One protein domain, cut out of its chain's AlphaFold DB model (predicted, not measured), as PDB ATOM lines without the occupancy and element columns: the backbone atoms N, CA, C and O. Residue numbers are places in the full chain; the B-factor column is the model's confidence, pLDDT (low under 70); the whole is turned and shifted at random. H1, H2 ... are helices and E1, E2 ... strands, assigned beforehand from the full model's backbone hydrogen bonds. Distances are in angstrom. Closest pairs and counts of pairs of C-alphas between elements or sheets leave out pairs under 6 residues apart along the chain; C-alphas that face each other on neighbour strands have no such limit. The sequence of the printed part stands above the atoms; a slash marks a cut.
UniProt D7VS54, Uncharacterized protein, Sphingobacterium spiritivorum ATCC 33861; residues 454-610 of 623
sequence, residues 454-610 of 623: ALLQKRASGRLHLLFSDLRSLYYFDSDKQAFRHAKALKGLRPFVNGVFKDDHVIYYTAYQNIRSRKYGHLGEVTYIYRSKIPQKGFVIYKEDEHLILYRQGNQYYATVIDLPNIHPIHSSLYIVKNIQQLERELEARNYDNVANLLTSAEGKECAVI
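AT A GLANCE: This is residues 454 to 610 of the 623 residues of an uncharacterized protein of Sphingobacterium spiritivorum ATCC 33861 (UniProt D7VS54). What stands out first? Two lobes lie side by side: a sandwich of two twisted sheets, E1 to E4 partly face to face with E5 E6 E7 E8 E14, and a third sheet, E9 to E13, with helix H1 over one face. The long hairpin E7 E8 reaches out as an arm to its turn at residues 518 to 520. What is it made of? The printed part has 157 residues, with named elements in the order E1 to E12, H1, H2, E13, E14; the class is mostly strand, and each sheet is antiparallel, in the orders E1 E2 E3 E4, E5 E6 E7 E8 E14 and E9 E10 E11 E12 E13. It is compact, with a radius of gyration of the C-alphas of 15.9 A, and flat, spanning 45 by 44 by 24 A.

HOW THE PARTS SIT: Which strands come first? E1, residues 454 to 457, E2, 467 to 469, E3, 474 to 478, and E4, 483 to 488, form a meander, each strand the antiparallel neighbour of the one before. N 456 and O 467 are 2.8 A apart, N 468 and O 475 2.9 A, N 476 and O 485 2.9 A, within hydrogen-bond range. What faces them? E5, 494 to 497, E6, 500 to 502, E7, 506 to 517, and E8, 521 to 535, form a second meander, with E14, 604 to 610, antiparallel to E8; N 494 and O 502 are 2.8 A apart, N 501 and O 508 2.9 A, N 511 and O 528 2.9 A, N 529 and O 608 2.8 A. The two sheets make a sandwich, face to face with best planes 16 degrees apart; the closest C-alphas of E1 and E5, Leu 456 and Pro 495, are 4.8 A apart. What follows? E9, 540 to 544, E10, 548 to 553, E11, 556 to 561, and E12, 575 to 577, form a third meander, with E13, 599 to 601, antiparallel to E12; N 542 and O 550, N 551 and O 558, and N 559 and O 575 are each 2.8 A apart, N 576 and O 600 2.7 A. How do the helices stand? H1, 580 to 588, is on this sheet at a height over the sheet of 10.2 A, over E11 and along it at 8 degrees on the local plane, and only just not over E10, on which 2 of its C-alphas fall. H2, 592 to 597, only grazes the sheet with residues 595 to 597; it touches H1 in a hairpin, closest at the C-alphas of Leu 583 and Val 595, 5.7 A, at a shallow tilt of 21 degrees, opposite ways. In H1 and H2 every O i to N i+4 pair is within hydrogen-bond range.

IN THESE COORDINATES: Where are the ends? E1 begins at C-alpha 454, (-36.843, -56.252, 24.829), and E14 ends at C-alpha 610, (-43.815, -43.647, 14.279). Which elements are long? E7 measures 36.0 A and E8 39.6 A from first to last C-alpha, and E8 bends by 54 degrees at residue 524.

THE WHOLE: How far does it reach? The two C-alphas farthest apart, those of Lys 519 and Gly 538, are 48.0 A apart. Is it continuous? The printed part has no cut; E11 to E12 is a long link of 13 residues. Where is confidence low? Residues 461 to 462, 517 to 520, 523 and 568 to 569 are under 70; the mean pLDDT of the printed part is 90.5.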
ATOM      1  N   ALA A 454     -37.404 -57.210  23.903       95.94
ATOM      2  CA  ALA A 454     -36.843 -56.252  24.829       95.94
ATOM      3  C   ALA A 454     -37.547 -54.903  24.691       95.94
ATOM      4  O   ALA A 454     -37.796 -54.414  23.588       95.94
ATOM      5  N   LEU A 455     -37.811 -54.268  25.830       96.69
ATOM      6  CA  LEU A 455     -38.269 -52.886  25.892       96.69
ATOM      7  C   LEU A 455     -37.094 -51.941  25.607       96.69
ATOM      8  O   LEU A 455     -36.119 -51.917  26.354       96.69
ATOM      9  N   LEU A 456     -37.202 -51.141  24.550       96.44
ATOM     10  CA  LEU A 456     -36.205 -50.135  24.170       96.44
ATOM     11  C   LEU A 456     -36.507 -48.756  24.767       96.44
ATOM     12  O   LEU A 456     -35.594 -47.980  25.052       96.44
ATOM     13  N   GLN A 457     -37.792 -48.428  24.922       94.19
ATOM     14  CA  GLN A 457     -38.219 -47.121  25.408       94.19
ATOM     15  C   GLN A 457     -39.538 -47.202  26.174       94.19
ATOM     16  O   GLN A 457     -40.523 -47.722  25.657       94.19
ATOM     17  N   LYS A 458     -39.562 -46.608  27.367       92.06
ATOM     18  CA  LYS A 458     -40.755 -46.234  28.130       92.06
ATOM     19  C   LYS A 458     -41.168 -44.806  27.801       92.06
ATOM     20  O   LYS A 458     -40.318 -43.946  27.545       92.06
ATOM     21  N   ARG A 459     -42.474 -44.550  27.884       86.56
ATOM     22  CA  ARG A 459     -43.012 -43.191  27.822       86.56
ATOM     23  C   ARG A 459     -42.487 -42.383  29.016       86.56
ATOM     24  O   ARG A 459     -42.452 -42.894  30.130       86.56
ATOM     25  N   ALA A 460     -42.011 -41.170  28.762       80.75
ATOM     26  CA  ALA A 460     -41.440 -40.250  29.751       80.75
ATOM     27  C   ALA A 460     -41.422 -38.823  29.171       80.75
ATOM     28  O   ALA A 460     -41.833 -38.624  28.024       80.75
ATOM     29  N   SER A 461     -40.908 -37.834  29.914       69.56
ATOM     30  CA  SER A 461     -40.703 -36.478  29.378       69.56
ATOM     31  C   SER A 461     -39.887 -36.550  28.083       69.56
ATOM     32  O   SER A 461     -38.770 -37.070  28.049       69.56
ATOM     33  N   GLY A 462     -40.509 -36.140  26.977       67.88
ATOM     34  CA  GLY A 462     -39.918 -36.228  25.647       67.88
ATOM     35  C   GLY A 462     -39.715 -37.637  25.065       67.88
ATOM     36  O   GLY A 462     -38.913 -37.844  24.161       67.88
ATOM     37  N   ARG A 463     -40.429 -38.649  25.546       81.56
ATOM     38  CA  ARG A 463     -40.442 -39.991  24.944       81.56
ATOM     39  C   ARG A 463     -41.893 -40.406  24.823       81.56
ATOM     40  O   ARG A 463     -42.525 -40.688  25.830       81.56
ATOM     41  N   LEU A 464     -42.431 -40.366  23.606       83.56
ATOM     42  CA  LEU A 464     -43.883 -40.389  23.389       83.56
ATOM     43  C   LEU A 464     -44.433 -41.812  23.226       83.56
ATOM     44  O   LEU A 464     -45.460 -42.154  23.805       83.56
ATOM     45  N   HIS A 465     -43.717 -42.666  22.495       91.00
ATOM     46  CA  HIS A 465     -44.133 -44.046  22.238       91.00
ATOM     47  C   HIS A 465     -43.341 -45.050  23.084       91.00
ATOM     48  O   HIS A 465     -42.132 -44.895  23.281       91.00
ATOM     49  N   LEU A 466     -44.024 -46.106  23.533       94.62
ATOM     50  CA  LEU A 466     -43.396 -47.327  24.042       94.62
ATOM     51  C   LEU A 466     -42.795 -48.099  22.871       94.62
ATOM     52  O   LEU A 466     -43.521 -48.374  21.918       94.62
ATOM     53  N   LEU A 467     -41.509 -48.444  22.941       96.50
ATOM     54  CA  LEU A 467     -40.794 -49.121  21.856       96.50
ATOM     55  C   LEU A 467     -40.228 -50.458  22.311       96.50
ATOM     56  O   LEU A 467     -39.670 -50.554  23.405       96.50
ATOM     57  N   PHE A 468     -40.303 -51.453  21.434       97.38
ATOM     58  CA  PHE A 468     -39.826 -52.808  21.684       97.38
ATOM     59  C   PHE A 468     -39.039 -53.337  20.488       97.38
ATOM     60  O   PHE A 468     -39.270 -52.916  19.354       97.38
ATOM     61  N   SER A 469     -38.138 -54.283  20.722       97.19
ATOM     62  CA  SER A 469     -37.493 -55.040  19.653       97.19
ATOM     63  C   SER A 469     -37.309 -56.493  20.035       97.19
ATOM     64  O   SER A 469     -36.984 -56.796  21.176       97.19
ATOM     65  N   ASP A 470     -37.476 -57.376  19.058       96.75
ATOM     66  CA  ASP A 470     -37.194 -58.809  19.147       96.75
ATOM     67  C   ASP A 470     -35.872 -59.188  18.446       96.75
ATOM     68  O   ASP A 470     -35.687 -60.319  17.998       96.75
ATOM     69  N   LEU A 471     -34.969 -58.213  18.272       96.69
ATOM     70  CA  LEU A 471     -33.743 -58.283  17.463       96.69
ATOM     71  C   LEU A 471     -33.950 -58.422  15.946       96.69
ATOM     72  O   LEU A 471     -32.971 -58.345  15.197       96.69
ATOM     73  N   ARG A 472     -35.180 -58.570  15.451       95.81
ATOM     74  CA  ARG A 472     -35.488 -58.632  14.009       95.81
ATOM     75  C   ARG A 472     -36.224 -57.387  13.538       95.81
ATOM     76  O   ARG A 472     -35.981 -56.913  12.427       95.81
ATOM     77  N   SER A 473     -37.097 -56.872  14.393       95.50
ATOM     78  CA  SER A 473     -38.003 -55.774  14.113       95.50
ATOM     79  C   SER A 473     -38.099 -54.797  15.282       95.50
ATOM     80  O   SER A 473     -37.774 -55.110  16.428       95.50
ATOM     81  N   LEU A 474     -38.564 -53.594  14.959       96.50
ATOM     82  CA  LEU A 474     -38.994 -52.562  15.889       96.50
ATOM     83  C   LEU A 474     -40.523 -52.580  15.972       96.50
ATOM     84  O   LEU A 474     -41.205 -52.593  14.944       96.50
ATOM     85  N   TYR A 475     -41.046 -52.509  17.189       96.69
ATOM     86  CA  TYR A 475     -42.472 -52.468  17.495       96.69
ATOM     87  C   TYR A 475     -42.789 -51.293  18.412       96.69
ATOM     88  O   TYR A 475     -41.910 -50.775  19.107       96.69
ATOM     89  N   TYR A 476     -44.059 -50.904  18.451       95.38
ATOM     90  CA  TYR A 476     -44.550 -49.897  19.380       95.38
ATOM     91  C   TYR A 476     -45.962 -50.203  19.870       95.38
ATOM     92  O   TYR A 476     -46.680 -50.996  19.263       95.38
ATOM     93  N   PHE A 477     -46.359 -49.568  20.970       94.19
ATOM     94  CA  PHE A 477     -47.752 -49.574  21.413       94.19
ATOM     95  C   PHE A 477     -48.473 -48.329  20.890       94.19
ATOM     96  O   PHE A 477     -48.079 -47.201  21.195       94.19
ATOM     97  N   ASP A 478     -49.517 -48.539  20.094       90.75
ATOM     98  CA  ASP A 478     -50.417 -47.499  19.602       90.75
ATOM     99  C   ASP A 478     -51.488 -47.240  20.668       90.75
ATOM    100  O   ASP A 478     -52.378 -48.068  20.886       90.75
ATOM    101  N   SER A 479     -51.378 -46.106  21.366       85.81
ATOM    102  CA  SER A 479     -52.290 -45.736  22.452       85.81
ATOM    103  C   SER A 479     -53.705 -45.434  21.969       85.81
ATOM    104  O   SER A 479     -54.654 -45.658  22.716       85.81
ATOM    105  N   ASP A 480     -53.867 -44.957  20.736       84.12
ATOM    106  CA  ASP A 480     -55.182 -44.614  20.191       84.12
ATOM    107  C   ASP A 480     -55.933 -45.892  19.795       84.12
ATOM    108  O   ASP A 480     -57.130 -46.022  20.043       84.12
ATOM    109  N   LYS A 481     -55.217 -46.871  19.226       87.31
ATOM    110  CA  LYS A 481     -55.788 -48.172  18.843       87.31
ATOM    111  C   LYS A 481     -55.771 -49.211  19.965       87.31
ATOM    112  O   LYS A 481     -56.310 -50.293  19.753       87.31
ATOM    113  N   GLN A 482     -55.135 -48.910  21.101       91.38
ATOM    114  CA  GLN A 482     -54.868 -49.852  22.194       91.38
ATOM    115  C   GLN A 482     -54.317 -51.183  21.653       91.38
ATOM    116  O   GLN A 482     -54.903 -52.244  21.844       91.38
ATOM    117  N   ALA A 483     -53.221 -51.133  20.889       93.50
ATOM    118  CA  ALA A 483     -52.652 -52.328  20.264       93.50
ATOM    119  C   ALA A 483     -51.147 -52.204  20.011       93.50
ATOM    120  O   ALA A 483     -50.646 -51.132  19.672       93.50
ATOM    121  N   PHE A 484     -50.438 -53.330  20.081       95.00
ATOM    122  CA  PHE A 484     -49.067 -53.411  19.580       95.00
ATOM    123  C   PHE A 484     -49.055 -53.396  18.051       95.00
ATOM    124  O   PHE A 484     -49.894 -54.016  17.392       95.00
ATOM    125  N   ARG A 485     -48.091 -52.673  17.490       94.19
ATOM    126  CA  ARG A 485     -47.920 -52.459  16.058       94.19
ATOM    127  C   ARG A 485     -46.477 -52.702  15.673       94.19
ATOM    128  O   ARG A 485     -45.552 -52.338  16.403       94.19
ATOM    129  N   HIS A 486     -46.284 -53.307  14.512       94.56
ATOM    130  CA  HIS A 486     -44.971 -53.355  13.895       94.56
ATOM    131  C   HIS A 486     -44.650 -51.987  13.292       94.56
ATOM    132  O   HIS A 486     -45.494 -51.377  12.642       94.56
ATOM    133  N   ALA A 487     -43.449 -51.480  13.573       92.50
ATOM    134  CA  ALA A 487     -42.974 -50.214  13.023       92.50
ATOM    135  C   ALA A 487     -42.122 -50.444  11.773       92.50
ATOM    136  O   ALA A 487     -42.333 -49.807  10.744       92.50
ATOM    137  N   LYS A 488     -41.096 -51.299  11.887       92.81
ATOM    138  CA  LYS A 488     -40.149 -51.570  10.801       92.81
ATOM    139  C   LYS A 488     -39.314 -52.812  11.086       92.81
ATOM    140  O   LYS A 488     -38.906 -53.038  12.222       92.81
ATOM    141  N   ALA A 489     -38.959 -53.559  10.042       92.88
ATOM    142  CA  ALA A 489     -37.906 -54.567  10.123       92.88
ATOM    143  C   ALA A 489     -36.542 -53.876  10.318       92.88
ATOM    144  O   ALA A 489     -35.951 -53.350   9.371       92.88
ATOM    145  N   LEU A 490     -36.063 -53.836  11.562       92.75
ATOM    146  CA  LEU A 490     -34.805 -53.218  11.964       92.75
ATOM    147  C   LEU A 490     -34.076 -54.178  12.907       92.75
ATOM    148  O   LEU A 490     -34.517 -54.427  14.027       92.75
ATOM    149  N   LYS A 491     -32.984 -54.761  12.406       95.00
ATOM    150  CA  LYS A 491     -32.301 -55.893  13.039       95.00
ATOM    151  C   LYS A 491     -31.293 -55.442  14.095       95.00
ATOM    152  O   LYS A 491     -30.658 -54.404  13.951       95.00
ATOM    153  N   GLY A 492     -31.102 -56.283  15.107       95.62
ATOM    154  CA  GLY A 492     -30.015 -56.194  16.080       95.62
ATOM    155  C   GLY A 492     -30.197 -55.157  17.188       95.62
ATOM    156  O   GLY A 492     -29.271 -54.986  17.974       95.62
ATOM    157  N   LEU A 493     -31.346 -54.479  17.282       97.38
ATOM    158  CA  LEU A 493     -31.546 -53.429  18.283       97.38
ATOM    159  C   LEU A 493     -31.664 -53.999  19.699       97.38
ATOM    160  O   LEU A 493     -32.623 -54.687  20.033       97.38
ATOM    161  N   ARG A 494     -30.716 -53.638  20.558       97.38
ATOM    162  CA  ARG A 494     -30.675 -54.003  21.976       97.38
ATOM    163  C   ARG A 494     -30.823 -52.755  22.845       97.38
ATOM    164  O   ARG A 494     -30.221 -51.729  22.514       97.38
ATOM    165  N   PRO A 495     -31.559 -52.821  23.966       96.38
ATOM    166  CA  PRO A 495     -31.669 -51.689  24.879       96.38
ATOM    167  C   PRO A 495     -30.295 -51.306  25.442       96.38
ATOM    168  O   PRO A 495     -29.438 -52.164  25.665       96.38
ATOM    169  N   PHE A 496     -30.089 -50.009  25.673       95.44
ATOM    170  CA  PHE A 496     -28.931 -49.502  26.409       95.44
ATOM    171  C   PHE A 496     -29.388 -48.642  27.590       95.44
ATOM    172  O   PHE A 496     -29.126 -48.993  28.734       95.44
ATOM    173  N   VAL A 497     -30.148 -47.581  27.316       92.62
ATOM    174  CA  VAL A 497     -30.822 -46.706  28.291       92.62
ATOM    175  C   VAL A 497     -32.195 -46.327  27.719       92.62
ATOM    176  O   VAL A 497     -32.439 -46.495  26.530       92.62
ATOM    177  N   ASN A 498     -33.130 -45.826  28.527       90.62
ATOM    178  CA  ASN A 498     -34.462 -45.451  28.046       90.62
ATOM    179  C   ASN A 498     -34.422 -44.479  26.835       90.62
ATOM    180  O   ASN A 498     -34.119 -43.291  26.985       90.62
ATOM    181  N   GLY A 499     -34.761 -44.981  25.642       91.75
ATOM    182  CA  GLY A 499     -34.732 -44.233  24.376       91.75
ATOM    183  C   GLY A 499     -33.389 -44.234  23.631       91.75
ATOM    184  O   GLY A 499     -33.342 -43.779  22.492       91.75
ATOM    185  N   VAL A 500     -32.326 -44.797  24.219       95.31
ATOM    186  CA  VAL A 500     -31.014 -45.005  23.585       95.31
ATOM    187  C   VAL A 500     -30.735 -46.503  23.509       95.31
ATOM    188  O   VAL A 500     -30.774 -47.221  24.505       95.31
ATOM    189  N   PHE A 501     -30.448 -47.010  22.321       96.31
ATOM    190  CA  PHE A 501     -30.253 -48.441  22.081       96.31
ATOM    191  C   PHE A 501     -29.092 -48.664  21.115       96.31
ATOM    192  O   PHE A 501     -28.515 -47.711  20.600       96.31
ATOM    193  N   LYS A 502     -28.671 -49.910  20.914       96.44
ATOM    194  CA  LYS A 502     -27.473 -50.231  20.129       96.44
ATOM    195  C   LYS A 502     -27.653 -51.487  19.296       96.44
ATOM    196  O   LYS A 502     -28.376 -52.388  19.706       96.44
ATOM    197  N   ASP A 503     -26.976 -51.541  18.157       96.25
ATOM    198  CA  ASP A 503     -26.700 -52.795  17.453       96.25
ATOM    199  C   ASP A 503     -25.244 -53.225  17.717       96.25
ATOM    200  O   ASP A 503     -24.604 -52.731  18.649       96.25
ATOM    201  N   ASP A 504     -24.706 -54.147  16.919       95.56
ATOM    202  CA  ASP A 504     -23.318 -54.603  17.065       95.56
ATOM    203  C   ASP A 504     -22.277 -53.525  16.688       95.56
ATOM    204  O   ASP A 504     -21.108 -53.626  17.072       95.56
ATOM    205  N   HIS A 505     -22.690 -52.462  15.988       95.69
ATOM    206  CA  HIS A 505     -21.817 -51.456  15.386       95.69
ATOM    207  C   HIS A 505     -21.963 -50.069  16.020       95.69
ATOM    208  O   HIS A 505     -20.954 -49.448  16.355       95.69
ATOM    209  N   VAL A 506     -23.186 -49.552  16.170       97.44
ATOM    210  CA  VAL A 506     -23.468 -48.142  16.474       97.44
ATOM    211  C   VAL A 506     -24.582 -47.942  17.501       97.44
ATOM    212  O   VAL A 506     -25.381 -48.835  17.789       97.44
ATOM    213  N   ILE A 507     -24.647 -46.718  18.026       97.94
ATOM    214  CA  ILE A 507     -25.730 -46.239  18.885       97.94
ATOM    215  C   ILE A 507     -26.903 -45.716  18.045       97.94
ATOM    216  O   ILE A 507     -26.726 -45.055  17.017       97.94
ATOM    217  N   TYR A 508     -28.106 -45.976  18.527       97.75
ATOM    218  CA  TYR A 508     -29.374 -45.469  18.041       97.75
ATOM    219  C   TYR A 508     -30.052 -44.662  19.143       97.75
ATOM    220  O   TYR A 508     -29.867 -44.924  20.332       97.75
ATOM    221  N   TYR A 509     -30.855 -43.688  18.743       96.00
ATOM    222  CA  TYR A 509     -31.586 -42.843  19.674       96.00
ATOM    223  C   TYR A 509     -32.894 -42.377  19.049       96.00
ATOM    224  O   TYR A 509     -33.066 -42.379  17.825       96.00
ATOM    225  N   THR A 510     -33.827 -41.977  19.899       95.00
ATOM    226  CA  THR A 510     -35.086 -41.366  19.483       95.00
ATOM    227  C   THR A 510     -35.044 -39.846  19.550       95.00
ATOM    228  O   THR A 510     -34.411 -39.262  20.429       95.00
ATOM    229  N   ALA A 511     -35.776 -39.207  18.647       92.25
ATOM    230  CA  ALA A 511     -36.189 -37.816  18.774       92.25
ATOM    231  C   ALA A 511     -37.699 -37.726  18.573       92.25
ATOM    232  O   ALA A 511     -38.312 -38.645  18.024       92.25
ATOM    233  N   TYR A 512     -38.323 -36.634  18.994       87.81
ATOM    234  CA  TYR A 512     -39.764 -36.489  18.829       87.81
ATOM    235  C   TYR A 512     -40.196 -35.091  18.445       87.81
ATOM    236  O   TYR A 512     -39.513 -34.086  18.646       87.81
ATOM    237  N   GLN A 513     -41.420 -35.056  17.937       86.00
ATOM    238  CA  GLN A 513     -42.087 -33.845  17.529       86.00
ATOM    239  C   GLN A 513     -43.575 -33.934  17.862       86.00
ATOM    240  O   GLN A 513     -44.248 -34.909  17.535       86.00
ATOM    241  N   ASN A 514     -44.096 -32.876  18.480       79.62
ATOM    242  CA  ASN A 514     -45.531 -32.692  18.633       79.62
ATOM    243  C   ASN A 514     -46.101 -32.094  17.348       79.62
ATOM    244  O   ASN A 514     -45.698 -31.008  16.930       79.62
ATOM    245  N   ILE A 515     -47.085 -32.760  16.761       77.38
ATOM    246  CA  ILE A 515     -47.892 -32.202  15.686       77.38
ATOM    247  C   ILE A 515     -48.932 -31.285  16.325       77.38
ATOM    248  O   ILE A 515     -49.742 -31.713  17.147       77.38
ATOM    249  N   ARG A 516     -48.915 -30.003  15.963       71.31
ATOM    250  CA  ARG A 516     -49.869 -29.002  16.454       71.31
ATOM    251  C   ARG A 516     -50.510 -28.258  15.286       71.31
ATOM    252  O   ARG A 516     -49.862 -27.986  14.283       71.31
ATOM    253  N   SER A 517     -51.778 -27.895  15.438       69.31
ATOM    254  CA  SER A 517     -52.519 -26.994  14.555       69.31
ATOM    255  C   SER A 517     -52.979 -25.773  15.336       69.31
ATOM    256  O   SER A 517     -53.469 -25.892  16.455       69.31
ATOM    257  N   ARG A 518     -52.904 -24.591  14.714       64.12
ATOM    258  CA  ARG A 518     -53.462 -23.358  15.295       64.12
ATOM    259  C   ARG A 518     -54.966 -23.455  15.563       64.12
ATOM    260  O   ARG A 518     -55.450 -22.797  16.472       64.12
ATOM    261  N   LYS A 519     -55.698 -24.253  14.777       58.16
ATOM    262  CA  LYS A 519     -57.160 -24.383  14.875       58.16
ATOM    263  C   LYS A 519     -57.601 -25.454  15.878       58.16
ATOM    264  O   LYS A 519     -58.659 -25.309  16.475       58.16
ATOM    265  N   TYR A 520     -56.817 -26.521  16.034       57.97
ATOM    266  CA  TYR A 520     -57.227 -27.721  16.781       57.97
ATOM    267  C   TYR A 520     -56.294 -28.081  17.946       57.97
ATOM    268  O   TYR A 520     -56.515 -29.083  18.615       57.97
ATOM    269  N   GLY A 521     -55.247 -27.291  18.198       72.31
ATOM    270  CA  GLY A 521     -54.276 -27.582  19.250       72.31
ATOM    271  C   GLY A 521     -53.393 -28.782  18.903       72.31
ATOM    272  O   GLY A 521     -52.885 -28.884  17.786       72.31
ATOM    273  N   HIS A 522     -53.151 -29.669  19.867       70.56
ATOM    274  CA  HIS A 522     -52.332 -30.864  19.670       70.56
ATOM    275  C   HIS A 522     -53.054 -31.888  18.778       70.56
ATOM    276  O   HIS A 522     -54.139 -32.361  19.105       70.56
ATOM    277  N   LEU A 523     -52.451 -32.210  17.634       69.69
ATOM    278  CA  LEU A 523     -52.994 -33.140  16.645       69.69
ATOM    279  C   LEU A 523     -52.410 -34.547  16.772       69.69
ATOM    280  O   LEU A 523     -53.063 -35.495  16.349       69.69
ATOM    281  N   GLY A 524     -51.207 -34.687  17.321       76.38
ATOM    282  CA  GLY A 524     -50.556 -35.977  17.485       76.38
ATOM    283  C   GLY A 524     -49.069 -35.853  17.785       76.38
ATOM    284  O   GLY A 524     -48.521 -34.769  17.969       76.38
ATOM    285  N   GLU A 525     -48.414 -36.997  17.795       83.06
ATOM    286  CA  GLU A 525     -47.068 -37.226  18.292       83.06
ATOM    287  C   GLU A 525     -46.291 -38.004  17.231       83.06
ATOM    288  O   GLU A 525     -46.817 -38.941  16.627       83.06
ATOM    289  N   VAL A 526     -45.040 -37.612  16.991       89.56
ATOM    290  CA  VAL A 526     -44.120 -38.324  16.099       89.56
ATOM    291  C   VAL A 526     -42.878 -38.709  16.876       89.56
ATOM    292  O   VAL A 526     -42.296 -37.872  17.565       89.56
ATOM    293  N   THR A 527     -42.453 -39.960  16.749       92.94
ATOM    294  CA  THR A 527     -41.151 -40.429  17.223       92.94
ATOM    295  C   THR A 527     -40.314 -40.864  16.030       92.94
ATOM    296  O   THR A 527     -40.698 -41.756  15.279       92.94
ATOM    297  N   TYR A 528     -39.165 -40.221  15.877       94.12
ATOM    298  CA  TYR A 528     -38.136 -40.547  14.903       94.12
ATOM    299  C   TYR A 528     -37.093 -41.439  15.562       94.12
ATOM    300  O   TYR A 528     -36.708 -41.201  16.707       94.12
ATOM    301  N   ILE A 529     -36.613 -42.440  14.831       96.12
ATOM    302  CA  ILE A 529     -35.525 -43.314  15.252       96.12
ATOM    303  C   ILE A 529     -34.323 -43.034  14.357       96.12
ATOM    304  O   ILE A 529     -34.384 -43.214  13.138       96.12
ATOM    305  N   TYR A 530     -33.217 -42.627  14.973       97.06
ATOM    306  CA  TYR A 530     -31.981 -42.268  14.295       97.06
ATOM    307  C   TYR A 530     -30.894 -43.308  14.532       97.06
ATOM    308  O   TYR A 530     -30.644 -43.731  15.659       97.06
ATOM    309  N   ARG A 531     -30.203 -43.669  13.451       97.31
ATOM    310  CA  ARG A 531     -28.941 -44.404  13.486       97.31
ATOM    311  C   ARG A 531     -27.794 -43.400  13.522       97.31
ATOM    312  O   ARG A 531     -27.592 -42.673  12.548       97.31
ATOM    313  N   SER A 532     -27.046 -43.349  14.619       96.50
ATOM    314  CA  SER A 532     -25.916 -42.423  14.747       96.50
ATOM    315  C   SER A 532     -24.668 -42.924  14.002       96.50
ATOM    316  O   SER A 532     -24.625 -44.044  13.482       96.50
ATOM    317  N   LYS A 533     -23.624 -42.089  13.979       95.44
ATOM    318  CA  LYS A 533     -22.255 -42.487  13.598       95.44
ATOM    319  C   LYS A 533     -21.405 -42.924  14.802       95.44
ATOM    320  O   LYS A 533     -20.226 -43.212  14.634       95.44
ATOM    321  N   ILE A 534     -21.976 -42.940  16.008       96.69
ATOM    322  CA  ILE A 534     -21.263 -43.216  17.256       96.69
ATOM    323  C   ILE A 534     -21.062 -44.731  17.364       96.69
ATOM    324  O   ILE A 534     -22.062 -45.453  17.415       96.69
ATOM    325  N   PRO A 535     -19.817 -45.238  17.411       96.69
ATOM    326  CA  PRO A 535     -19.582 -46.666  17.580       96.69
ATOM    327  C   PRO A 535     -20.091 -47.134  18.944       96.69
ATOM    328  O   PRO A 535     -19.839 -46.470  19.946       96.69
ATOM    329  N   GLN A 536     -20.759 -48.286  19.001       95.44
ATOM    330  CA  GLN A 536     -21.228 -48.844  20.275       95.44
ATOM    331  C   GLN A 536     -20.061 -49.313  21.156       95.44
ATOM    332  O   GLN A 536     -20.098 -49.193  22.379       95.44
ATOM    333  N   LYS A 537     -18.984 -49.814  20.532       95.56
ATOM    334  CA  LYS A 537     -17.791 -50.269  21.243       95.56
ATOM    335  C   LYS A 537     -17.101 -49.069  21.891       95.56
ATOM    336  O   LYS A 537     -16.665 -48.162  21.188       95.56
ATOM    337  N   GLY A 538     -16.979 -49.100  23.215       93.62
ATOM    338  CA  GLY A 538     -16.402 -48.013  24.013       93.62
ATOM    339  C   GLY A 538     -17.415 -46.964  24.481       93.62
ATOM    340  O   GLY A 538     -17.055 -46.143  25.321       93.62
ATOM    341  N   PHE A 539     -18.667 -47.013  24.007       97.00
ATOM    342  CA  PHE A 539     -19.727 -46.130  24.485       97.00
ATOM    343  C   PHE A 539     -20.205 -46.611  25.857       97.00
ATOM    344  O   PHE A 539     -20.881 -47.636  25.973       97.00
ATOM    345  N   VAL A 540     -19.813 -45.889  26.903       96.25
ATOM    346  CA  VAL A 540     -20.061 -46.269  28.299       96.25
ATOM    347  C   VAL A 540     -20.767 -45.153  29.051       96.25
ATOM    348  O   VAL A 540     -20.589 -43.973  28.741       96.25
ATOM    349  N   ILE A 541     -21.550 -45.534  30.059       96.88
ATOM    350  CA  ILE A 541     -22.073 -44.590  31.047       96.88
ATOM    351  C   ILE A 541     -20.876 -44.076  31.850       96.88
ATOM    352  O   ILE A 541     -20.141 -44.852  32.456       96.88
ATOM    353  N   TYR A 542     -20.650 -42.769  31.776       94.69
ATOM    354  CA  TYR A 542     -19.574 -42.067  32.466       94.69
ATOM    355  C   TYR A 542     -20.014 -41.634  33.868       94.69
ATOM    356  O   TYR A 542     -19.253 -41.798  34.819       94.69
ATOM    357  N   LYS A 543     -21.237 -41.104  33.996       94.75
ATOM    358  CA  LYS A 543     -21.815 -40.638  35.262       94.75
ATOM    359  C   LYS A 543     -23.340 -40.648  35.178       94.75
ATOM    360  O   LYS A 543     -23.896 -40.266  34.150       94.75
ATOM    361  N   GLU A 544     -23.995 -41.047  36.261       94.12
ATOM    362  CA  GLU A 544     -25.442 -40.906  36.437       94.12
ATOM    363  C   GLU A 544     -25.715 -39.792  37.449       94.12
ATOM    364  O   GLU A 544     -25.087 -39.730  38.507       94.12
ATOM    365  N   ASP A 545     -26.618 -38.893  37.083       90.12
ATOM    366  CA  ASP A 545     -27.117 -37.778  37.880       90.12
ATOM    367  C   ASP A 545     -28.651 -37.873  37.958       90.12
ATOM    368  O   ASP A 545     -29.277 -38.573  37.158       90.12
ATOM    369  N   GLU A 546     -29.273 -37.171  38.907       88.94
ATOM    370  CA  GLU A 546     -30.737 -37.139  39.057       88.94
ATOM    371  C   GLU A 546     -31.447 -36.671  37.771       88.94
ATOM    372  O   GLU A 546     -32.521 -37.168  37.428       88.94
ATOM    373  N   HIS A 547     -30.826 -35.753  37.025       89.88
ATOM    374  CA  HIS A 547     -31.419 -35.109  35.854       89.88
ATOM    375  C   HIS A 547     -30.871 -35.626  34.517       89.88
ATOM    376  O   HIS A 547     -31.528 -35.495  33.475       89.88
ATOM    377  N   LEU A 548     -29.676 -36.224  34.510       92.00
ATOM    378  CA  LEU A 548     -28.959 -36.624  33.298       92.00
ATOM    379  C   LEU A 548     -28.245 -37.965  33.458       92.00
ATOM    380  O   LEU A 548     -27.682 -38.283  34.497       92.00
ATOM    381  N   ILE A 549     -28.140 -38.692  32.352       94.75
ATOM    382  CA  ILE A 549     -27.193 -39.799  32.206       94.75
ATOM    383  C   ILE A 549     -26.122 -39.341  31.228       94.75
ATOM    384  O   ILE A 549     -26.432 -39.023  30.078       94.75
ATOM    385  N   LEU A 550     -24.875 -39.281  31.683       96.56
ATOM    386  CA  LEU A 550     -23.733 -38.846  30.891       96.56
ATOM    387  C   LEU A 550     -22.969 -40.052  30.360       96.56
ATOM    388  O   LEU A 550     -22.697 -41.010  31.082       96.56
ATOM    389  N   TYR A 551     -22.559 -39.971  29.100       97.31
ATOM    390  CA  TYR A 551     -21.807 -41.011  28.411       97.31
ATOM    391  C   TYR A 551     -20.473 -40.481  27.915       97.31
ATOM    392  O   TYR A 551     -20.331 -39.293  27.613       97.31
ATOM    393  N   ARG A 552     -19.522 -41.395  27.737       96.94
ATOM    394  CA  ARG A 552     -18.238 -41.117  27.099       96.94
ATOM    395  C   ARG A 552     -18.015 -42.060  25.928       96.94
ATOM    396  O   ARG A 552     -18.277 -43.256  26.030       96.94
ATOM    397  N   GLN A 553     -17.479 -41.510  24.841       96.44
ATOM    398  CA  GLN A 553     -16.922 -42.277  23.735       96.44
ATOM    399  C   GLN A 553     -15.661 -41.598  23.205       96.44
ATOM    400  O   GLN A 553     -15.707 -40.506  22.636       96.44
ATOM    401  N   GLY A 554     -14.511 -42.236  23.428       93.69
ATOM    402  CA  GLY A 554     -13.205 -41.616  23.200       93.69
ATOM    403  C   GLY A 554     -13.055 -40.314  23.999       93.69
ATOM    404  O   GLY A 554     -13.091 -40.328  25.233       93.69
ATOM    405  N   ASN A 555     -12.908 -39.195  23.285       93.19
ATOM    406  CA  ASN A 555     -12.785 -37.850  23.865       93.19
ATOM    407  C   ASN A 555     -14.097 -37.046  23.831       93.19
ATOM    408  O   ASN A 555     -14.115 -35.908  24.295       93.19
ATOM    409  N   GLN A 556     -15.178 -37.614  23.292       96.06
ATOM    410  CA  GLN A 556     -16.475 -36.951  23.190       96.06
ATOM    411  C   GLN A 556     -17.412 -37.409  24.312       96.06
ATOM    412  O   GLN A 556     -17.429 -38.587  24.687       96.06
ATOM    413  N   TYR A 557     -18.220 -36.473  24.805       97.38
ATOM    414  CA  TYR A 557     -19.233 -36.720  25.827       97.38
ATOM    415  C   TYR A 557     -20.637 -36.520  25.265       97.38
ATOM    416  O   TYR A 557     -20.865 -35.681  24.385       97.38
ATOM    417  N   TYR A 558     -21.571 -37.303  25.793       96.94
ATOM    418  CA  TYR A 558     -22.975 -37.298  25.402       96.94
ATOM    419  C   TYR A 558     -23.858 -37.314  26.641       96.94
ATOM    420  O   TYR A 558     -23.401 -37.671  27.724       96.94
ATOM    421  N   ALA A 559     -25.126 -36.957  26.478       95.06
ATOM    422  CA  ALA A 559     -26.086 -36.951  27.564       95.06
ATOM    423  C   ALA A 559     -27.466 -37.433  27.118       95.06
ATOM    424  O   ALA A 559     -27.926 -37.129  26.016       95.06
ATOM    425  N   THR A 560     -28.149 -38.134  28.013       92.94
ATOM    426  CA  THR A 560     -29.593 -38.351  27.972       92.94
ATOM    427  C   THR A 560     -30.209 -37.545  29.095       92.94
ATOM    428  O   THR A 560     -29.835 -37.716  30.250       92.94
ATOM    429  N   VAL A 561     -31.176 -36.695  28.765       89.81
ATOM    430  CA  VAL A 561     -31.939 -35.963  29.775       89.81
ATOM    431  C   VAL A 561     -33.035 -36.873  30.331       89.81
ATOM    432  O   VAL A 561     -33.812 -37.466  29.570       89.81
ATOM    433  N   ILE A 562     -33.063 -37.020  31.654       86.75
ATOM    434  CA  ILE A 562     -34.127 -37.705  32.394       86.75
ATOM    435  C   ILE A 562     -35.264 -36.705  32.603       86.75
ATOM    436  O   ILE A 562     -36.356 -36.899  32.068       86.75
ATOM    437  N   ASP A 563     -34.953 -35.611  33.298       83.75
ATOM    438  CA  ASP A 563     -35.811 -34.452  33.525       83.75
ATOM    439  C   ASP A 563     -34.939 -33.227  33.838       83.75
ATOM    440  O   ASP A 563     -33.921 -33.370  34.507       83.75
ATOM    441  N   LEU A 564     -35.317 -32.039  33.365       81.00
ATOM    442  CA  LEU A 564     -34.657 -30.775  33.714       81.00
ATOM    443  C   LEU A 564     -35.722 -29.802  34.232       81.00
ATOM    444  O   LEU A 564     -36.620 -29.436  33.464       81.00
ATOM    445  N   PRO A 565     -35.636 -29.358  35.500       80.81
ATOM    446  CA  PRO A 565     -36.625 -28.460  36.081       80.81
ATOM    447  C   PRO A 565     -36.818 -27.200  35.234       80.81
ATOM    448  O   PRO A 565     -35.851 -26.531  34.882       80.81
ATOM    449  N   ASN A 566     -38.076 -26.870  34.933       71.06
ATOM    450  CA  ASN A 566     -38.487 -25.699  34.146       71.06
ATOM    451  C   ASN A 566     -38.012 -25.669  32.680       71.06
ATOM    452  O   ASN A 566     -38.226 -24.664  32.002       71.06
ATOM    453  N   ILE A 567     -37.448 -26.763  32.152       70.56
ATOM    454  CA  ILE A 567     -36.980 -26.839  30.763       70.56
ATOM    455  C   ILE A 567     -37.808 -27.853  29.988       70.56
ATOM    456  O   ILE A 567     -37.616 -29.069  30.055       70.56
ATOM    457  N   HIS A 568     -38.725 -27.326  29.182       63.97
ATOM    458  CA  HIS A 568     -39.525 -28.108  28.252       63.97
ATOM    459  C   HIS A 568     -39.575 -27.418  26.883       63.97
ATOM    460  O   HIS A 568     -39.837 -26.214  26.837       63.97
ATOM    461  N   PRO A 569     -39.401 -28.154  25.761       63.47
ATOM    462  CA  PRO A 569     -39.366 -29.623  25.629       63.47
ATOM    463  C   PRO A 569     -37.952 -30.213  25.395       63.47
ATOM    464  O   PRO A 569     -37.148 -29.669  24.646       63.47
ATOM    465  N   ILE A 570     -37.669 -31.391  25.964       72.44
ATOM    466  CA  ILE A 570     -36.431 -32.165  25.722       72.44
ATOM    467  C   ILE A 570     -36.532 -32.882  24.375       72.44
ATOM    468  O   ILE A 570     -37.006 -33.984  24.411       72.44
ATOM    469  N   HIS A 571     -36.154 -32.378  23.205       84.06
ATOM    470  CA  HIS A 571     -36.530 -32.984  21.898       84.06
ATOM    471  C   HIS A 571     -35.882 -34.323  21.457       84.06
ATOM    472  O   HIS A 571     -36.328 -34.928  20.478       84.06
ATOM    473  N   SER A 572     -34.835 -34.786  22.137       90.50
ATOM    474  CA  SER A 572     -34.049 -35.982  21.800       90.50
ATOM    475  C   SER A 572     -33.748 -36.816  23.046       90.50
ATOM    476  O   SER A 572     -33.648 -36.283  24.149       90.50
ATOM    477  N   SER A 573     -33.558 -38.121  22.879       92.38
ATOM    478  CA  SER A 573     -33.040 -39.009  23.931       92.38
ATOM    479  C   SER A 573     -31.511 -39.011  24.010       92.38
ATOM    480  O   SER A 573     -30.968 -39.496  25.001       92.38
ATOM    481  N   LEU A 574     -30.812 -38.448  23.015       94.88
ATOM    482  CA  LEU A 574     -29.351 -38.344  22.994       94.88
ATOM    483  C   LEU A 574     -28.882 -36.967  22.506       94.88
ATOM    484  O   LEU A 574     -29.264 -36.498  21.426       94.88
ATOM    485  N   TYR A 575     -28.003 -36.356  23.294       94.75
ATOM    486  CA  TYR A 575     -27.364 -35.074  23.029       94.75
ATOM    487  C   TYR A 575     -25.846 -35.207  23.080       94.75
ATOM    488  O   TYR A 575     -25.303 -36.005  23.836       94.75
ATOM    489  N   ILE A 576     -25.162 -34.393  22.293       96.06
ATOM    490  CA  ILE A 576     -23.735 -34.113  22.379       96.06
ATOM    491  C   ILE A 576     -23.528 -33.056  23.466       96.06
ATOM    492  O   ILE A 576     -24.230 -32.042  23.494       96.06
ATOM    493  N   VAL A 577     -22.547 -33.281  24.337       96.75
ATOM    494  CA  VAL A 577     -22.122 -32.323  25.365       96.75
ATOM    495  C   VAL A 577     -20.977 -31.477  24.809       96.75
ATOM    496  O   VAL A 577     -19.928 -32.015  24.453       96.75
ATOM    497  N   LYS A 578     -21.165 -30.151  24.738       95.81
ATOM    498  CA  LYS A 578     -20.157 -29.216  24.196       95.81
ATOM    499  C   LYS A 578     -18.915 -29.097  25.082       95.81
ATOM    500  O   LYS A 578     -17.800 -29.057  24.573       95.81
ATOM    501  N   ASN A 579     -19.111 -29.010  26.397       96.50
ATOM    502  CA  ASN A 579     -18.039 -28.866  27.380       96.50
ATOM    503  C   ASN A 579     -18.430 -29.581  28.679       96.50
ATOM    504  O   ASN A 579     -19.297 -29.106  29.408       96.50
ATOM    505  N   ILE A 580     -17.789 -30.719  28.959       96.12
ATOM    506  CA  ILE A 580     -18.119 -31.560  30.118       96.12
ATOM    507  C   ILE A 580     -17.792 -30.882  31.454       96.12
ATOM    508  O   ILE A 580     -18.621 -30.896  32.355       96.12
ATOM    509  N   GLN A 581     -16.643 -30.207  31.561       96.50
ATOM    510  CA  GLN A 581     -16.227 -29.537  32.800       96.50
ATOM    511  C   GLN A 581     -17.161 -28.378  33.152       96.50
ATOM    512  O   GLN A 581     -17.422 -28.098  34.320       96.50
ATOM    513  N   GLN A 582     -17.657 -27.662  32.141       97.19
ATOM    514  CA  GLN A 582     -18.667 -26.638  32.364       97.19
ATOM    515  C   GLN A 582     -20.013 -27.265  32.732       97.19
ATOM    516  O   GLN A 582     -20.620 -26.815  33.694       97.19
ATOM    517  N   LEU A 583     -20.444 -28.319  32.030       96.06
ATOM    518  CA  LEU A 583     -21.708 -29.002  32.312       96.06
ATOM    519  C   LEU A 583     -21.777 -29.495  33.764       96.06
ATOM    520  O   LEU A 583     -22.770 -29.250  34.437       96.06
ATOM    521  N   GLU A 584     -20.719 -30.148  34.252       95.25
ATOM    522  CA  GLU A 584     -20.655 -30.660  35.627       95.25
ATOM    523  C   GLU A 584     -20.742 -29.531  36.663       95.25
ATOM    524  O   GLU A 584     -21.510 -29.648  37.615       95.25
ATOM    525  N   ARG A 585     -20.053 -28.402  36.441       96.44
ATOM    526  CA  ARG A 585     -20.152 -27.227  37.324       96.44
ATOM    527  C   ARG A 585     -21.555 -26.621  37.351       96.44
ATOM    528  O   ARG A 585     -22.038 -26.260  38.418       96.44
ATOM    529  N   GLU A 586     -22.213 -26.497  36.198       95.06
ATOM    530  CA  GLU A 586     -23.577 -25.949  36.130       95.06
ATOM    531  C   GLU A 586     -24.608 -26.913  36.743       95.06
ATOM    532  O   GLU A 586     -25.581 -26.455  37.341       95.06
ATOM    533  N   LEU A 587     -24.380 -28.231  36.656       92.31
ATOM    534  CA  LEU A 587     -25.198 -29.237  37.343       92.31
ATOM    535  C   LEU A 587     -25.063 -29.139  38.862       92.31
ATOM    536  O   LEU A 587     -26.074 -29.090  39.560       92.31
ATOM    537  N   GLU A 588     -23.836 -29.033  39.373       93.25
ATOM    538  CA  GLU A 588     -23.577 -28.826  40.803       93.25
ATOM    539  C   GLU A 588     -24.194 -27.514  41.309       93.25
ATOM    540  O   GLU A 588     -24.768 -27.469  42.398       93.25
ATOM    541  N   ALA A 589     -24.150 -26.461  40.488       94.31
ATOM    542  CA  ALA A 589     -24.778 -25.173  40.770       94.31
ATOM    543  C   ALA A 589     -26.307 -25.155  40.556       94.31
ATOM    544  O   ALA A 589     -26.939 -24.136  40.836       94.31
ATOM    545  N   ARG A 590     -26.910 -26.252  40.067       92.31
ATOM    546  CA  ARG A 590     -28.344 -26.371  39.723       92.31
ATOM    547  C   ARG A 590     -28.834 -25.316  38.723       92.31
ATOM    548  O   ARG A 590     -29.983 -24.878  38.773       92.31
ATOM    549  N   ASN A 591     -27.967 -24.904  37.801       91.94
ATOM    550  CA  ASN A 591     -28.267 -23.904  36.781       91.94
ATOM    551  C   ASN A 591     -28.703 -24.569  35.468       91.94
ATOM    552  O   ASN A 591     -27.942 -24.691  34.502       91.94
ATOM    553  N   TYR A 592     -29.945 -25.047  35.445       90.69
ATOM    554  CA  TYR A 592     -30.428 -25.929  34.384       90.69
ATOM    555  C   TYR A 592     -30.509 -25.263  33.002       90.69
ATOM    556  O   TYR A 592     -30.303 -25.943  31.995       90.69
ATOM    557  N   ASP A 593     -30.739 -23.948  32.918       89.62
ATOM    558  CA  ASP A 593     -30.773 -23.230  31.633       89.62
ATOM    559  C   ASP A 593     -29.404 -23.279  30.940       89.62
ATOM    560  O   ASP A 593     -29.293 -23.561  29.742       89.62
ATOM    561  N   ASN A 594     -28.334 -23.085  31.716       90.69
ATOM    562  CA  ASN A 594     -26.968 -23.217  31.220       90.69
ATOM    563  C   ASN A 594     -26.638 -24.663  30.844       90.69
ATOM    564  O   ASN A 594     -26.000 -24.890  29.813       90.69
ATOM    565  N   VAL A 595     -27.115 -25.636  31.625       91.75
ATOM    566  CA  VAL A 595     -27.000 -27.062  31.283       91.75
ATOM    567  C   VAL A 595     -27.625 -27.329  29.912       91.75
ATOM    568  O   VAL A 595     -26.962 -27.904  29.051       91.75
ATOM    569  N   ALA A 596     -28.847 -26.856  29.652       89.50
ATOM    570  CA  ALA A 596     -29.516 -27.051  28.365       89.50
ATOM    571  C   ALA A 596     -28.756 -26.407  27.192       89.50
ATOM    572  O   ALA A 596     -28.632 -27.019  26.131       89.50
ATOM    573  N   ASN A 597     -28.166 -25.222  27.384       91.12
ATOM    574  CA  ASN A 597     -27.370 -24.533  26.358       91.12
ATOM    575  C   ASN A 597     -26.077 -25.280  25.961       91.12
ATOM    576  O   ASN A 597     -25.539 -25.089  24.855       91.12
ATOM    577  N   LEU A 598     -25.580 -26.153  26.842       94.12
ATOM    578  CA  LEU A 598     -24.414 -27.010  26.611       94.12
ATOM    579  C   LEU A 598     -24.752 -28.321  25.890       94.12
ATOM    580  O   LEU A 598     -23.832 -29.047  25.497       94.12
ATOM    581  N   LEU A 599     -26.038 -28.605  25.680       93.50
ATOM    582  CA  LEU A 599     -26.521 -29.780  24.967       93.50
ATOM    583  C   LEU A 599     -26.865 -29.431  23.517       93.50
ATOM    584  O   LEU A 599     -27.378 -28.362  23.188       93.50
ATOM    585  N   THR A 600     -26.562 -30.334  22.594       92.44
ATOM    586  CA  THR A 600     -26.964 -30.216  21.185       92.44
ATOM    587  C   THR A 600     -27.359 -31.582  20.674       92.44
ATOM    588  O   THR A 600     -26.719 -32.565  21.026       92.44
ATOM    589  N   SER A 601     -28.436 -31.683  19.897       87.31
ATOM    590  CA  SER A 601     -28.924 -32.978  19.417       87.31
ATOM    591  C   SER A 601     -27.819 -33.753  18.705       87.31
ATOM    592  O   SER A 601     -27.074 -33.184  17.907       87.31
ATOM    593  N   ALA A 602     -27.713 -35.049  18.995       91.19
ATOM    594  CA  ALA A 602     -26.807 -35.909  18.252       91.19
ATOM    595  C   ALA A 602     -27.194 -35.951  16.764       91.19
ATOM    596  O   ALA A 602     -28.369 -35.817  16.409       91.19
ATOM    597  N   GLU A 603     -26.199 -36.153  15.899       91.19
ATOM    598  CA  GLU A 603     -26.411 -36.373  14.471       91.19
ATOM    599  C   GLU A 603     -26.650 -37.857  14.169       91.19
ATOM    600  O   GLU A 603     -25.980 -38.752  14.700       91.19
ATOM    601  N   GLY A 604     -27.565 -38.123  13.240       92.75
ATOM    602  CA  GLY A 604     -27.890 -39.475  12.818       92.75
ATOM    603  C   GLY A 604     -28.696 -39.499  11.530       92.75
ATOM    604  O   GLY A 604     -29.308 -38.510  11.133       92.75
ATOM    605  N   LYS A 605     -28.698 -40.658  10.873       95.88
ATOM    606  CA  LYS A 605     -29.564 -40.931   9.727       95.88
ATOM    607  C   LYS A 605     -30.891 -41.482  10.236       95.88
ATOM    608  O   LYS A 605     -30.896 -42.479  10.961       95.88
ATOM    609  N   GLU A 606     -31.998 -40.855   9.855       95.94
ATOM    610  CA  GLU A 606     -33.334 -41.368  10.158       95.94
ATOM    611  C   GLU A 606     -33.499 -42.770   9.558       95.94
ATOM    612  O   GLU A 606     -33.133 -43.022   8.405       95.94
ATOM    613  N   CYS A 607     -34.013 -43.706  10.352       93.75
ATOM    614  CA  CYS A 607     -34.216 -45.081   9.911       93.75
ATOM    615  C   CYS A 607     -35.635 -45.602  10.143       93.75
ATOM    616  O   CYS A 607     -36.033 -46.519   9.427       93.75
ATOM    617  N   ALA A 608     -36.416 -45.019  11.055       93.38
ATOM    618  CA  ALA A 608     -37.841 -45.308  11.215       93.38
ATOM    619  C   ALA A 608     -38.586 -44.101  11.804       93.38
ATOM    620  O   ALA A 608     -37.988 -43.286  12.508       93.38
ATOM    621  N   VAL A 609     -39.892 -44.013  11.533       92.50
ATOM    622  CA  VAL A 609     -40.787 -42.958  12.030       92.50
ATOM    623  C   VAL A 609     -42.092 -43.589  12.493       92.50
ATOM    624  O   VAL A 609     -42.648 -44.435  11.801       92.50
ATOM    625  N   ILE A 610     -42.578 -43.166  13.656       91.00
ATOM    626  CA  ILE A 610     -43.815 -43.647  14.279       91.00
ATOM    627  C   ILE A 610     -44.716 -42.443  14.553       91.00
ATOM    628  O   ILE A 610     -44.234 -41.428  15.061       91.00
TER     629      ILE A 610